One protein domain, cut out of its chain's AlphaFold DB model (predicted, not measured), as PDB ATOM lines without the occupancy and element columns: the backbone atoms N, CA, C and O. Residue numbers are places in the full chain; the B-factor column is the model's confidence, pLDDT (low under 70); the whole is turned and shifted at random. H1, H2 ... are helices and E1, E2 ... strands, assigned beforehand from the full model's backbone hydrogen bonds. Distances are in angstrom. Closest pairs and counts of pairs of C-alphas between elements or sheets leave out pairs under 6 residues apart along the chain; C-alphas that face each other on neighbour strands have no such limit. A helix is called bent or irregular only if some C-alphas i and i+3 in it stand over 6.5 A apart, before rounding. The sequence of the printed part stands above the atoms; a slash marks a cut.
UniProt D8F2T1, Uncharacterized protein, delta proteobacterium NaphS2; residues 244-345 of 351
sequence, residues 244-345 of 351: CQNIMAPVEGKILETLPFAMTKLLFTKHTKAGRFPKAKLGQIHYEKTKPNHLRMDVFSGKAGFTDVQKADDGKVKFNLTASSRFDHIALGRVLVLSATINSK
ATOM      1  N   CYS A 244     -38.017 -14.806 -60.056       92.00
ATOM      2  CA  CYS A 244     -38.265 -13.474 -59.496       92.00
ATOM      3  C   CYS A 244     -38.296 -13.514 -57.971       92.00
ATOM      4  O   CYS A 244     -37.683 -12.670 -57.325       92.00
ATOM      5  N   GLN A 245     -38.922 -14.536 -57.391       90.94
ATOM      6  CA  GLN A 245     -38.941 -14.704 -55.945       90.94
ATOM      7  C   GLN A 245     -37.534 -14.892 -55.362       90.94
ATOM      8  O   GLN A 245     -37.182 -14.254 -54.373       90.94
ATOM      9  N   ASN A 246     -36.692 -15.723 -55.987       91.00
ATOM     10  CA  ASN A 246     -35.311 -15.924 -55.537       91.00
ATOM     11  C   ASN A 246     -34.477 -14.633 -55.618       91.00
ATOM     12  O   ASN A 246     -33.574 -14.440 -54.805       91.00
ATOM     13  N   ILE A 247     -34.775 -13.753 -56.580       89.88
ATOM     14  CA  ILE A 247     -34.147 -12.432 -56.710       89.88
ATOM     15  C   ILE A 247     -34.645 -11.469 -55.622       89.88
ATOM     16  O   ILE A 247     -33.852 -10.699 -55.081       89.88
ATOM     17  N   MET A 248     -35.940 -11.507 -55.290       87.25
ATOM     18  CA  MET A 248     -36.554 -10.594 -54.321       87.25
ATOM     19  C   MET A 248     -36.263 -10.963 -52.864       87.25
ATOM     20  O   MET A 248     -36.047 -10.071 -52.043       87.25
ATOM     21  N   ALA A 249     -36.162 -12.253 -52.537       88.31
ATOM     22  CA  ALA A 249     -35.993 -12.714 -51.159       88.31
ATOM     23  C   ALA A 249     -34.770 -12.108 -50.421       88.31
ATOM     24  O   ALA A 249     -34.917 -11.698 -49.266       88.31
ATOM     25  N   PRO A 250     -33.571 -11.965 -51.032       88.25
ATOM     26  CA  PRO A 250     -32.449 -11.267 -50.394       88.25
ATOM     27  C   PRO A 250     -32.697  -9.768 -50.171       88.25
ATOM     28  O   PRO A 250     -32.157  -9.193 -49.222       88.25
ATOM     29  N   VAL A 251     -33.487  -9.127 -51.040       87.56
ATOM     30  CA  VAL A 251     -33.867  -7.709 -50.914       87.56
ATOM     31  C   VAL A 251     -34.760  -7.527 -49.699       87.56
ATOM     32  O   VAL A 251     -34.460  -6.711 -48.828       87.56
ATOM     33  N   GLU A 252     -35.807  -8.340 -49.612       88.69
ATOM     34  CA  GLU A 252     -36.727  -8.351 -48.480       88.69
ATOM     35  C   GLU A 252     -35.988  -8.635 -47.178       88.69
ATOM     36  O   GLU A 252     -36.161  -7.901 -46.210       88.69
ATOM     37  N   GLY A 253     -35.089  -9.627 -47.167       88.81
ATOM     38  CA  GLY A 253     -34.259  -9.947 -46.006       88.81
ATOM     39  C   GLY A 253     -33.528  -8.727 -45.441       88.81
ATOM     40  O   GLY A 253     -33.598  -8.473 -44.241       88.81
ATOM     41  N   LYS A 254     -32.907  -7.914 -46.304       86.62
ATOM     42  CA  LYS A 254     -32.215  -6.682 -45.886       86.62
ATOM     43  C   LYS A 254     -33.170  -5.594 -45.407       86.62
ATOM     44  O   LYS A 254     -32.866  -4.904 -44.438       86.62
ATOM     45  N   ILE A 255     -34.321  -5.430 -46.060       85.94
ATOM     46  CA  ILE A 255     -35.341  -4.459 -45.635       85.94
ATOM     47  C   ILE A 255     -35.843  -4.809 -44.228       85.94
ATOM     48  O   ILE A 255     -35.940  -3.925 -43.377       85.94
ATOM     49  N   LEU A 256     -36.077  -6.095 -43.954       88.62
ATOM     50  CA  LEU A 256     -36.547  -6.607 -42.661       88.62
ATOM     51  C   LEU A 256     -35.566  -6.382 -41.502       88.62
ATOM     52  O   LEU A 256     -35.978  -6.426 -40.344       88.62
ATOM     53  N   GLU A 257     -34.287  -6.153 -41.795       86.12
ATOM     54  CA  GLU A 257     -33.257  -5.842 -40.797       86.12
ATOM     55  C   GLU A 257     -33.182  -4.346 -40.464       86.12
ATOM     56  O   GLU A 257     -32.554  -3.959 -39.476       86.12
ATOM     57  N   THR A 258     -33.836  -3.486 -41.248       84.75
ATOM     58  CA  THR A 258     -33.899  -2.052 -40.946       84.75
ATOM     59  C   THR A 258     -34.855  -1.779 -39.784       84.75
ATOM     60  O   THR A 258     -35.848  -2.481 -39.598       84.75
ATOM     61  N   LEU A 259     -34.567  -0.736 -38.997       84.00
ATOM     62  CA  LEU A 259     -35.256  -0.437 -37.738       84.00
ATOM     63  C   LEU A 259     -36.797  -0.504 -37.796       84.00
ATOM     64  O   LEU A 259     -37.360  -1.233 -36.978       84.00
ATOM     65  N   PRO A 260     -37.500   0.192 -38.716       86.06
ATOM     66  CA  PRO A 260     -38.962   0.163 -38.719       86.06
ATOM     67  C   PRO A 260     -39.511  -1.246 -38.971       86.06
ATOM     68  O   PRO A 260     -40.412  -1.687 -38.267       86.06
ATOM     69  N   PHE A 261     -38.930  -1.998 -39.907       90.00
ATOM     70  CA  PHE A 261     -39.403  -3.341 -40.247       90.00
ATOM     71  C   PHE A 261     -39.011  -4.390 -39.204       90.00
ATOM     72  O   PHE A 261     -39.808  -5.277 -38.899       90.00
ATOM     73  N   ALA A 262     -37.830  -4.266 -38.603       90.44
ATOM     74  CA  ALA A 262     -37.402  -5.114 -37.501       90.44
ATOM     75  C   ALA A 262     -38.315  -4.945 -36.273       90.44
ATOM     76  O   ALA A 262     -38.688  -5.938 -35.645       90.44
ATOM     77  N   MET A 263     -38.732  -3.709 -35.969       88.50
ATOM     78  CA  MET A 263     -39.707  -3.433 -34.911       88.50
ATOM     79  C   MET A 263     -41.099  -3.961 -35.256       88.50
ATOM     80  O   MET A 263     -41.701  -4.645 -34.430       88.50
ATOM     81  N   THR A 264     -41.589  -3.738 -36.478       90.75
ATOM     82  CA  THR A 264     -42.858  -4.317 -36.955       90.75
ATOM     83  C   THR A 264     -42.851  -5.841 -36.813       90.75
ATOM     84  O   THR A 264     -43.772  -6.412 -36.236       90.75
ATOM     85  N   LYS A 265     -41.772  -6.510 -37.234       93.25
ATOM     86  CA  LYS A 265     -41.589  -7.955 -37.048       93.25
ATOM     87  C   LYS A 265     -41.654  -8.370 -35.576       93.25
ATOM     88  O   LYS A 265     -42.262  -9.385 -35.264       93.25
ATOM     89  N   LEU A 266     -41.029  -7.636 -34.659       91.88
ATOM     90  CA  LEU A 266     -41.099  -7.960 -33.228       91.88
ATOM     91  C   LEU A 266     -42.521  -7.826 -32.670       91.88
ATOM     92  O   LEU A 266     -42.962  -8.670 -31.890       91.88
ATOM     93  N   LEU A 267     -43.236  -6.777 -33.072       90.06
ATOM     94  CA  LEU A 267     -44.556  -6.463 -32.541       90.06
ATOM     95  C   LEU A 267     -45.628  -7.406 -33.100       90.06
ATOM     96  O   LEU A 267     -46.335  -8.053 -32.329       90.06
ATOM     97  N   PHE A 268     -45.700  -7.554 -34.422       91.12
ATOM     98  CA  PHE A 268     -46.826  -8.213 -35.088       91.12
ATOM     99  C   PHE A 268     -46.602  -9.698 -35.378       91.12
ATOM    100  O   PHE A 268     -47.559 -10.468 -35.425       91.12
ATOM    101  N   THR A 269     -45.355 -10.149 -35.517       93.38
ATOM    102  CA  THR A 269     -45.092 -11.565 -35.787       93.38
ATOM    103  C   THR A 269     -45.271 -12.379 -34.504       93.38
ATOM    104  O   THR A 269     -44.580 -12.165 -33.503       93.38
ATOM    105  N   LYS A 270     -46.208 -13.336 -34.508       93.12
ATOM    106  CA  LYS A 270     -46.400 -14.279 -33.389       93.12
ATOM    107  C   LYS A 270     -45.255 -15.287 -33.313       93.12
ATOM    108  O   LYS A 270     -44.704 -15.517 -32.244       93.12
ATOM    109  N   HIS A 271     -44.860 -15.838 -34.457       95.06
ATOM    110  CA  HIS A 271     -43.744 -16.764 -34.590       95.06
ATOM    111  C   HIS A 271     -43.119 -16.651 -35.985       95.06
ATOM    112  O   HIS A 271     -43.749 -16.245 -36.954       95.06
ATOM    113  N   THR A 272     -41.850 -17.017 -36.094       94.38
ATOM    114  CA  THR A 272     -41.130 -17.135 -37.367       94.38
ATOM    115  C   THR A 272     -41.560 -18.393 -38.130       94.38
ATOM    116  O   THR A 272     -42.201 -19.277 -37.563       94.38
ATOM    117  N   LYS A 273     -41.122 -18.533 -39.390       91.56
ATOM    118  CA  LYS A 273     -41.263 -19.777 -40.181       91.56
ATOM    119  C   LYS A 273     -40.662 -21.010 -39.488       91.56
ATOM    120  O   LYS A 273     -41.121 -22.121 -39.691       91.56
ATOM    121  N   ALA A 274     -39.652 -20.812 -38.636       90.88
ATOM    122  CA  ALA A 274     -39.054 -21.868 -37.811       90.88
ATOM    123  C   ALA A 274     -39.804 -22.104 -36.478       90.88
ATOM    124  O   ALA A 274     -39.277 -22.775 -35.583       90.88
ATOM    125  N   GLY A 275     -40.963 -21.457 -36.308       92.94
ATOM    126  CA  GLY A 275     -41.809 -21.482 -35.115       92.94
ATOM    127  C   GLY A 275     -41.131 -20.996 -33.839       92.94
ATOM    128  O   GLY A 275     -41.452 -21.443 -32.745       92.94
ATOM    129  N   ARG A 276     -40.132 -20.120 -33.970       94.00
ATOM    130  CA  ARG A 276     -39.521 -19.401 -32.842       94.00
ATOM    131  C   ARG A 276     -40.147 -18.031 -32.709       94.00
ATOM    132  O   ARG A 276     -40.490 -17.435 -33.732       94.00
ATOM    133  N   PHE A 277     -40.157 -17.477 -31.509       95.31
ATOM    134  CA  PHE A 277     -40.455 -16.062 -31.344       95.31
ATOM    135  C   PHE A 277     -39.437 -15.167 -32.081       95.31
ATOM    136  O   PHE A 277     -38.253 -15.523 -32.185       95.31
ATOM    137  N   PRO A 278     -39.880 -14.033 -32.658       94.94
ATOM    138  CA  PRO A 278     -38.999 -13.114 -33.363       94.94
ATOM    139  C   PRO A 278     -37.978 -12.474 -32.417       94.94
ATOM    140  O   PRO A 278     -38.255 -12.186 -31.252       94.94
ATOM    141  N   LYS A 279     -36.793 -12.218 -32.969       94.69
ATOM    142  CA  LYS A 279     -35.714 -11.469 -32.323       94.69
ATOM    143  C   LYS A 279     -35.200 -10.400 -33.275       94.69
ATOM    144  O   LYS A 279     -35.229 -10.609 -34.493       94.69
ATOM    145  N   ALA A 280     -34.699  -9.300 -32.728       91.75
ATOM    146  CA  ALA A 280     -33.973  -8.295 -33.494       91.75
ATOM    147  C   ALA A 280     -32.854  -7.674 -32.661       91.75
ATOM    148  O   ALA A 280     -32.972  -7.510 -31.448       91.75
ATOM    149  N   LYS A 281     -31.769  -7.295 -33.332       88.50
ATOM    150  CA  LYS A 281     -30.669  -6.544 -32.731       88.50
ATOM    151  C   LYS A 281     -30.685  -5.132 -33.296       88.50
ATOM    152  O   LYS A 281     -30.483  -4.951 -34.491       88.50
ATOM    153  N   LEU A 282     -30.907  -4.147 -32.434       82.69
ATOM    154  CA  LEU A 282     -31.006  -2.740 -32.808       82.69
ATOM    155  C   LEU A 282     -29.945  -1.960 -32.030       82.69
ATOM    156  O   LEU A 282     -30.111  -1.627 -30.857       82.69
ATOM    157  N   GLY A 283     -28.800  -1.733 -32.679       81.38
ATOM    158  CA  GLY A 283     -27.620  -1.166 -32.028       81.38
ATOM    159  C   GLY A 283     -27.072  -2.093 -30.937       81.38
ATOM    160  O   GLY A 283     -26.668  -3.224 -31.218       81.38
ATOM    161  N   GLN A 284     -27.049  -1.601 -29.695       81.12
ATOM    162  CA  GLN A 284     -26.576  -2.336 -28.512       81.12
ATOM    163  C   GLN A 284     -27.687  -3.109 -27.789       81.12
ATOM    164  O   GLN A 284     -27.414  -3.779 -26.798       81.12
ATOM    165  N   ILE A 285     -28.930  -3.032 -28.268       82.25
ATOM    166  CA  ILE A 285     -30.078  -3.661 -27.613       82.25
ATOM    167  C   ILE A 285     -30.512  -4.877 -28.423       82.25
ATOM    168  O   ILE A 285     -30.695  -4.809 -29.642       82.25
ATOM    169  N   HIS A 286     -30.676  -5.998 -27.733       89.31
ATOM    170  CA  HIS A 286     -31.271  -7.206 -28.269       89.31
ATOM    171  C   HIS A 286     -32.703  -7.319 -27.762       89.31
ATOM    172  O   HIS A 286     -32.958  -7.325 -26.562       89.31
ATOM    173  N   TYR A 287     -33.632  -7.391 -28.701       91.06
ATOM    174  CA  TYR A 287     -35.044  -7.585 -28.440       91.06
ATOM    175  C   TYR A 287     -35.394  -9.029 -28.754       91.06
ATOM    176  O   TYR A 287     -35.095  -9.528 -29.843       91.06
ATOM    177  N   GLU A 288     -36.068  -9.682 -27.823       93.19
ATOM    178  CA  GLU A 288     -36.595 -11.023 -27.996       93.19
ATOM    179  C   GLU A 288     -38.033 -11.058 -27.515       93.19
ATOM    180  O   GLU A 288     -38.338 -10.737 -26.371       93.19
ATOM    181  N   LYS A 289     -38.927 -11.497 -28.390       92.88
ATOM    182  CA  LYS A 289     -40.273 -11.841 -27.975       92.88
ATOM    183  C   LYS A 289     -40.218 -13.161 -27.205       92.88
ATOM    184  O   LYS A 289     -39.557 -14.095 -27.647       92.88
ATOM    185  N   THR A 290     -40.869 -13.240 -26.049       90.19
ATOM    186  CA  THR A 290     -40.961 -14.506 -25.289       90.19
ATOM    187  C   THR A 290     -42.395 -15.017 -25.174       90.19
ATOM    188  O   THR A 290     -42.592 -16.182 -24.840       90.19
ATOM    189  N   LYS A 291     -43.382 -14.162 -25.488       90.38
ATOM    190  CA  LYS A 291     -44.814 -14.466 -25.645       90.38
ATOM    191  C   LYS A 291     -45.437 -13.494 -26.668       90.38
ATOM    192  O   LYS A 291     -44.830 -12.454 -26.931       90.38
ATOM    193  N   PRO A 292     -46.635 -13.761 -27.226       89.44
ATOM    194  CA  PRO A 292     -47.330 -12.879 -28.173       89.44
ATOM    195  C   PRO A 292     -47.344 -11.384 -27.824       89.44
ATOM    196  O   PRO A 292     -47.186 -10.569 -28.729       89.44
ATOM    197  N   ASN A 293     -47.447 -11.031 -26.541       86.94
ATOM    198  CA  ASN A 293     -47.527  -9.639 -26.088       86.94
ATOM    199  C   ASN A 293     -46.408  -9.242 -25.109       86.94
ATOM    200  O   ASN A 293     -46.544  -8.251 -24.401       86.94
ATOM    201  N   HIS A 294     -45.298  -9.988 -25.082       88.56
ATOM    202  CA  HIS A 294     -44.172  -9.719 -24.182       88.56
ATOM    203  C   HIS A 294     -42.837  -9.654 -24.934       88.56
ATOM    204  O   HIS A 294     -42.450 -10.595 -25.641       88.56
ATOM    205  N   LEU A 295     -42.115  -8.548 -24.735       89.06
ATOM    206  CA  LEU A 295     -40.793  -8.285 -25.296       89.06
ATOM    207  C   LEU A 295     -39.759  -8.186 -24.173       89.06
ATOM    208  O   LEU A 295     -39.819  -7.288 -23.337       89.06
ATOM    209  N   ARG A 296     -38.759  -9.065 -24.207       88.25
ATOM    210  CA  ARG A 296     -37.540  -8.936 -23.413       88.25
ATOM    211  C   ARG A 296     -36.542  -8.044 -24.142       88.25
ATOM    212  O   ARG A 296     -36.321  -8.200 -25.344       88.25
ATOM    213  N   MET A 297     -35.917  -7.144 -23.393       88.69
ATOM    214  CA  MET A 297     -34.863  -6.252 -23.865       88.69
ATOM    215  C   MET A 297     -33.576  -6.520 -23.088       88.69
ATOM    216  O   MET A 297     -33.523  -6.288 -21.884       88.69
ATOM    217  N   ASP A 298     -32.535  -6.961 -23.787       85.00
ATOM    218  CA  ASP A 298     -31.208  -7.203 -23.226       85.00
ATOM    219  C   ASP A 298     -30.229  -6.142 -23.766       85.00
ATOM    220  O   ASP A 298     -30.057  -6.002 -24.982       85.00
ATOM    221  N   VAL A 299     -29.585  -5.366 -22.884       80.38
ATOM    222  CA  VAL A 299     -28.624  -4.313 -23.271       80.38
ATOM    223  C   VAL A 299     -27.196  -4.854 -23.201       80.38
ATOM    224  O   VAL A 299     -26.697  -5.190 -22.131       80.38
ATOM    225  N   PHE A 300     -26.510  -4.897 -24.343       68.75
ATOM    226  CA  PHE A 300     -25.101  -5.280 -24.450       68.75
ATOM    227  C   PHE A 300     -24.200  -4.042 -24.362       68.75
ATOM    228  O   PHE A 300     -23.546  -3.657 -25.332       68.75
ATOM    229  N   SER A 301     -24.144  -3.408 -23.195       58.09
ATOM    230  CA  SER A 301     -23.082  -2.454 -22.883       58.09
ATOM    231  C   SER A 301     -22.449  -2.834 -21.552       58.09
ATOM    232  O   SER A 301     -23.102  -2.841 -20.517       58.09
ATOM    233  N   GLY A 302     -21.139  -3.096 -21.548       56.44
ATOM    234  CA  GLY A 302     -20.349  -3.217 -20.312       56.44
ATOM    235  C   GLY A 302     -20.272  -1.913 -19.495       56.44
ATOM    236  O   GLY A 302     -19.533  -1.844 -18.521       56.44
ATOM    237  N   LYS A 303     -21.007  -0.871 -19.900       54.19
ATOM    238  CA  LYS A 303     -21.229   0.377 -19.168       54.19
ATOM    239  C   LYS A 303     -22.702   0.419 -18.760       54.19
ATOM    240  O   LYS A 303     -23.551   0.079 -19.582       54.19
ATOM    241  N   ALA A 304     -22.931   0.768 -17.490       47.94
ATOM    242  CA  ALA A 304     -24.198   0.757 -16.753       47.94
ATOM    243  C   ALA A 304     -25.417   1.074 -17.632       47.94
ATOM    244  O   ALA A 304     -25.324   2.021 -18.399       47.94
ATOM    245  N   GLY A 305     -26.489   0.276 -17.482       57.38
ATOM    246  CA  GLY A 305     -27.666   0.120 -18.357       57.38
ATOM    247  C   GLY A 305     -28.325   1.372 -18.957       57.38
ATOM    248  O   GLY A 305     -27.674   2.278 -19.450       57.38
ATOM    249  N   PHE A 306     -29.655   1.402 -19.048       58.66
ATOM    250  CA  PHE A 306     -30.346   2.560 -19.631       58.66
ATOM    251  C   PHE A 306     -30.018   3.819 -18.805       58.66
ATOM    252  O   PHE A 306     -30.479   3.954 -17.675       58.66
ATOM    253  N   THR A 307     -29.204   4.727 -19.352       54.97
ATOM    254  CA  THR A 307     -28.662   5.894 -18.630       54.97
ATOM    255  C   THR A 307     -29.704   6.960 -18.287       54.97
ATOM    256  O   THR A 307     -29.378   7.886 -17.556       54.97
ATOM    257  N   ASP A 308     -30.941   6.836 -18.783       62.25
ATOM    258  CA  ASP A 308     -31.972   7.879 -18.693       62.25
ATOM    259  C   ASP A 308     -33.382   7.290 -18.454       62.25
ATOM    260  O   ASP A 308     -34.350   7.541 -19.173       62.25
ATOM    261  N   VAL A 309     -33.478   6.409 -17.455       63.31
ATOM    262  CA  VAL A 309     -34.733   5.820 -16.959       63.31
ATOM    263  C   VAL A 309     -35.362   6.798 -15.970       63.31
ATOM    264  O   VAL A 309     -34.958   6.868 -14.811       63.31
ATOM    265  N   GLN A 310     -36.376   7.538 -16.409       72.31
ATOM    266  CA  GLN A 310     -37.185   8.366 -15.519       72.31
ATOM    267  C   GLN A 310     -38.313   7.511 -14.937       72.31
ATOM    268  O   GLN A 310     -39.113   6.937 -15.677       72.31
ATOM    269  N   LYS A 311     -38.395   7.414 -13.607       68.25
ATOM    270  CA  LYS A 311     -39.575   6.831 -12.955       68.25
ATOM    271  C   LYS A 311     -40.762   7.770 -13.170       68.25
ATOM    272  O   LYS A 311     -40.645   8.966 -12.923       68.25
ATOM    273  N   ALA A 312     -41.870   7.231 -13.654       70.44
ATOM    274  CA  ALA A 312     -43.151   7.917 -13.691       70.44
ATOM    275  C   ALA A 312     -43.891   7.705 -12.361       70.44
ATOM    276  O   ALA A 312     -43.663   6.714 -11.663       70.44
ATOM    277  N   ASP A 313     -44.790   8.630 -12.028       70.06
ATOM    278  CA  ASP A 313     -45.512   8.652 -10.746       70.06
ATOM    279  C   ASP A 313     -46.450   7.445 -10.544       70.06
ATOM    280  O   ASP A 313     -46.849   7.141  -9.425       70.06
ATOM    281  N   ASP A 314     -46.773   6.717 -11.614       70.62
ATOM    282  CA  ASP A 314     -47.634   5.529 -11.616       70.62
ATOM    283  C   ASP A 314     -46.854   4.204 -11.510       70.62
ATOM    284  O   ASP A 314     -47.390   3.133 -11.800       70.62
ATOM    285  N   GLY A 315     -45.573   4.261 -11.137       67.06
ATOM    286  CA  GLY A 315     -44.702   3.086 -11.074       67.06
ATOM    287  C   GLY A 315     -44.217   2.598 -12.443       67.06
ATOM    288  O   GLY A 315     -43.501   1.596 -12.507       67.06
ATOM    289  N   LYS A 316     -44.553   3.296 -13.538       68.25
ATOM    290  CA  LYS A 316     -43.976   3.031 -14.860       68.25
ATOM    291  C   LYS A 316     -42.605   3.683 -14.997       68.25
ATOM    292  O   LYS A 316     -42.175   4.508 -14.195       68.25
ATOM    293  N   VAL A 317     -41.909   3.317 -16.063       68.69
ATOM    294  CA  VAL A 317     -40.642   3.927 -16.455       68.69
ATOM    295  C   VAL A 317     -40.819   4.587 -17.814       68.69
ATOM    296  O   VAL A 317     -41.323   3.966 -18.748       68.69
ATOM    297  N   LYS A 318     -40.363   5.833 -17.935       66.75
ATOM    298  CA  LYS A 318     -40.144   6.504 -19.214       66.75
ATOM    299  C   LYS A 318     -38.669   6.398 -19.574       66.75
ATOM    300  O   LYS A 318     -37.801   6.696 -18.759       66.75
ATOM    301  N   PHE A 319     -38.394   5.991 -20.801       65.00
ATOM    302  CA  PHE A 319     -37.053   5.999 -21.367       65.00
ATOM    303  C   PHE A 319     -37.146   6.392 -22.839       65.00
ATOM    304  O   PHE A 319     -38.118   6.059 -23.518       65.00
ATOM    305  N   ASN A 320     -36.137   7.107 -23.332       62.34
ATOM    306  CA  ASN A 320     -36.029   7.453 -24.744       62.34
ATOM    307  C   ASN A 320     -35.077   6.479 -25.436       62.34
ATOM    308  O   ASN A 320     -33.907   6.359 -25.074       62.34
ATOM    309  N   LEU A 321     -35.581   5.790 -26.456       58.09
ATOM    310  CA  LEU A 321     -34.771   4.978 -27.355       58.09
ATOM    311  C   LEU A 321     -34.395   5.806 -28.579       58.09
ATOM    312  O   LEU A 321     -35.218   6.025 -29.466       58.09
ATOM    313  N   THR A 322     -33.135   6.221 -28.667       56.75
ATOM    314  CA  THR A 322     -32.580   6.785 -29.901       56.75
ATOM    315  C   THR A 322     -31.686   5.739 -30.557       56.75
ATOM    316  O   THR A 322     -30.540   5.541 -30.165       56.75
ATOM    317  N   ALA A 323     -32.215   5.036 -31.557       55.03
ATOM    318  CA  ALA A 323     -31.435   4.102 -32.361       55.03
ATOM    319  C   ALA A 323     -30.929   4.808 -33.628       55.03
ATOM    320  O   ALA A 323     -31.705   5.134 -34.522       55.03
ATOM    321  N   SER A 324     -29.617   5.020 -33.736       53.84
ATOM    322  CA  SER A 324     -28.989   5.532 -34.957       53.84
ATOM    323  C   SER A 324     -28.667   4.384 -35.922       53.84
ATOM    324  O   SER A 324     -27.501   4.067 -36.158       53.84
ATOM    325  N   SER A 325     -29.678   3.715 -36.478       54.81
ATOM    326  CA  SER A 325     -29.430   2.873 -37.652       54.81
ATOM    327  C   SER A 325     -29.410   3.776 -38.880       54.81
ATOM    328  O   SER A 325     -30.452   4.309 -39.267       54.81
ATOM    329  N   ARG A 326     -28.245   3.976 -39.507       56.34
ATOM    330  CA  ARG A 326     -28.219   4.588 -40.840       56.34
ATOM    331  C   ARG A 326     -28.885   3.608 -41.797       56.34
ATOM    332  O   ARG A 326     -28.385   2.503 -41.980       56.34
ATOM    333  N   PHE A 327     -30.016   3.996 -42.377       60.28
ATOM    334  CA  PHE A 327     -30.591   3.273 -43.503       60.28
ATOM    335  C   PHE A 327     -29.561   3.259 -44.639       60.28
ATOM    336  O   PHE A 327     -29.226   4.306 -45.204       60.28
ATOM    337  N   ASP A 328     -29.013   2.080 -44.930       68.50
ATOM    338  CA  ASP A 328     -28.019   1.900 -45.984       68.50
ATOM    339  C   ASP A 328     -28.719   1.829 -47.347       68.50
ATOM    340  O   ASP A 328     -28.898   0.774 -47.961       68.50
ATOM    341  N   HIS A 329     -29.149   3.001 -47.810       67.69
ATOM    342  CA  HIS A 329     -29.757   3.196 -49.120       67.69
ATOM    343  C   HIS A 329     -28.836   2.742 -50.264       67.69
ATOM    344  O   HIS A 329     -29.334   2.374 -51.324       67.69
ATOM    345  N   ILE A 330     -27.511   2.708 -50.057       71.88
ATOM    346  CA  ILE A 330     -26.548   2.203 -51.044       71.88
ATOM    347  C   ILE A 330     -26.619   0.679 -51.106       71.88
ATOM    348  O   ILE A 330     -26.668   0.117 -52.200       71.88
ATOM    349  N   ALA A 331     -26.654  -0.012 -49.966       68.31
ATOM    350  CA  ALA A 331     -26.842  -1.459 -49.934       68.31
ATOM    351  C   ALA A 331     -28.192  -1.870 -50.533       68.31
ATOM    352  O   ALA A 331     -28.231  -2.843 -51.288       68.31
ATOM    353  N   LEU A 332     -29.267  -1.123 -50.254       68.25
ATOM    354  CA  LEU A 332     -30.560  -1.339 -50.904       68.25
ATOM    355  C   LEU A 332     -30.468  -1.074 -52.412       68.25
ATOM    356  O   LEU A 332     -30.859  -1.927 -53.200       68.25
ATOM    357  N   GLY A 333     -29.884   0.053 -52.824       68.38
ATOM    358  CA  GLY A 333     -29.700   0.407 -54.232       68.38
ATOM    359  C   GLY A 333     -28.896  -0.638 -55.007       68.38
ATOM    360  O   GLY A 333     -29.310  -1.051 -56.083       68.38
ATOM    361  N   ARG A 334     -27.799  -1.157 -54.441       72.19
ATOM    362  CA  ARG A 334     -26.999  -2.245 -55.038       72.19
ATOM    363  C   ARG A 334     -27.815  -3.511 -55.246       72.19
ATOM    364  O   ARG A 334     -27.650  -4.189 -56.252       72.19
ATOM    365  N   VAL A 335     -28.673  -3.830 -54.287       64.56
ATOM    366  CA  VAL A 335     -29.533  -5.006 -54.353       64.56
ATOM    367  C   VAL A 335     -30.625  -4.814 -55.402       64.56
ATOM    368  O   VAL A 335     -30.806  -5.694 -56.230       64.56
ATOM    369  N   LEU A 336     -31.272  -3.647 -55.444       68.81
ATOM    370  CA  LEU A 336     -32.266  -3.312 -56.467       68.81
ATOM    371  C   LEU A 336     -31.659  -3.307 -57.880       68.81
ATOM    372  O   LEU A 336     -32.259  -3.846 -58.806       68.81
ATOM    373  N   VAL A 337     -30.446  -2.768 -58.050       70.88
ATOM    374  CA  VAL A 337     -29.710  -2.795 -59.328       70.88
ATOM    375  C   VAL A 337     -29.337  -4.224 -59.720       70.88
ATOM    376  O   VAL A 337     -29.485  -4.595 -60.885       70.88
ATOM    377  N   LEU A 338     -28.888  -5.054 -58.775       65.25
ATOM    378  CA  LEU A 338     -28.623  -6.471 -59.036       65.25
ATOM    379  C   LEU A 338     -29.904  -7.192 -59.486       65.25
ATOM    380  O   LEU A 338     -29.885  -7.918 -60.477       65.25
ATOM    381  N   SER A 339     -31.030  -6.932 -58.822       56.81
ATOM    382  CA  SER A 339     -32.330  -7.495 -59.190       56.81
ATOM    383  C   SER A 339     -32.786  -7.055 -60.585       56.81
ATOM    384  O   SER A 339     -33.266  -7.880 -61.359       56.81
ATOM    385  N   ALA A 340     -32.575  -5.786 -60.946       61.72
ATOM    386  CA  ALA A 340     -32.901  -5.262 -62.273       61.72
ATOM    387  C   ALA A 340     -31.993  -5.834 -63.381       61.72
ATOM    388  O   ALA A 340     -32.464  -6.172 -64.464       61.72
ATOM    389  N   THR A 341     -30.696  -5.999 -63.108       63.53
ATOM    390  CA  THR A 341     -29.707  -6.467 -64.100       63.53
ATOM    391  C   THR A 341     -29.728  -7.980 -64.338       63.53
ATOM    392  O   THR A 341     -29.324  -8.441 -65.405       63.53
ATOM    393  N   ILE A 342     -30.242  -8.780 -63.397       58.78
ATOM    394  CA  ILE A 342     -30.501 -10.216 -63.619       58.78
ATOM    395  C   ILE A 342     -31.670 -10.430 -64.603       58.78
ATOM    396  O   ILE A 342     -31.705 -11.447 -65.304       58.78
ATOM    397  N   ASN A 343     -32.597  -9.471 -64.700       49.50
ATOM    398  CA  ASN A 343     -33.700  -9.504 -65.664       49.50
ATOM    399  C   ASN A 343     -33.308  -8.978 -67.053       49.50
ATOM    400  O   ASN A 343     -33.931  -9.369 -68.029       49.50
ATOM    401  N   SER A 344     -32.256  -8.158 -67.171       50.69
ATOM    402  CA  SER A 344     -31.776  -7.654 -68.470       50.69
ATOM    403  C   SER A 344     -30.834  -8.617 -69.204       50.69
ATOM    404  O   SER A 344     -30.416  -8.331 -70.322       50.69
ATOM    405  N   LYS A 345     -30.462  -9.743 -68.583       48.03
ATOM    406  CA  LYS A 345     -29.733 -10.840 -69.232       48.03
ATOM    407  C   LYS A 345     -30.718 -11.928 -69.663       48.03
ATOM    408  O   LYS A 345     -30.718 -13.021 -69.100       48.03
TER     409      LYS A 345
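Overview. This is residues 244 to 345 of the 351 residues of an uncharacterized protein of delta proteobacterium NaphS2 (UniProt D8F2T1). A small antiparallel sheet of three strands, E1, E2 and E3, has helix H2 over one face, and at one end of the model H1 and H3 lie side by side as a pair of helices running opposite ways. Toward the other end, the long loop of residues 300 to 328 goes out from E3, turns back in a narrow loop near residues 311 to 318, and returns to H3. The printed part has 102 residues with three named helices and three named strands, in the order H1 H2 E1 E2 E3 H3; the class is mixed, helices and strands. The sheet runs E1 - E2 - E3, all antiparallel. The whole is loose, with a radius of gyration of the C-alphas of 17.6 A, and spans 63 by 30 by 24 A, a rod.

Along the chain. Find C-alpha 244 at (-38.265, -13.474, -59.496); from there H1, residues 244 to 256, runs 18.3 A. H1 is irregular, but only just: C-alphas 247 and 250 are 6.6 A apart. Next come H2, residues 259 to 268, 14.2 A long, and E1, residues 279 to 282. E2, residues 285 to 291, runs 18.4 A from C-alpha 285 at (-30.078, -3.661, -27.613). E3, residues 294 to 299, runs 16.5 A. H3, residues 329 to 343, runs 21.2 A and ends at C-alpha 343 at (-33.700, -9.504, -65.664).

Arrangement. Begin with the sheet, a meander, each strand the antiparallel neighbour of the one before. In the hairpin E1 and E2, look for N 280 and O 287, 2.9 A apart; in the hairpin E2 and E3, for N 288 and O 296, 2.9 A. H2 is on one face of the sheet, making two layers, at a height over the sheet of 8.9 A; it lies over E1 and E2. The closest C-alphas of H2 and E1 are those of Ala 262 and Ala 280, 6.2 A apart. H1 and H2 only just touch, only at the corner, with 3 pairs of C-alphas within 8 A, the closest Leu 256 and Ala 262 at 5.4 A. H1 and H3 touch at a shallow tilt of 5 degrees, opposite ways; their closest C-alphas are those of Ile 247 and Ser 339, 5.8 A apart. H2 and H3 are apart. Every O i to N i+4 pair is within hydrogen-bond range in H2; in H1 it is 7 of 9, in H3 10 of 11.

Size, cuts and confidence. The C-alphas farthest apart are those of Asp 313 and Lys 345, 63.6 A. The printed part has no cut. The link from E3 to H3, 29 residues, is long; within it, residues 310 to 311 pair antiparallel with residues 317 to 318. The mean pLDDT of the printed part is 77.2; 39 residues are under 70, among them residues 300 to 309, 315 to 329 and 338 to 345.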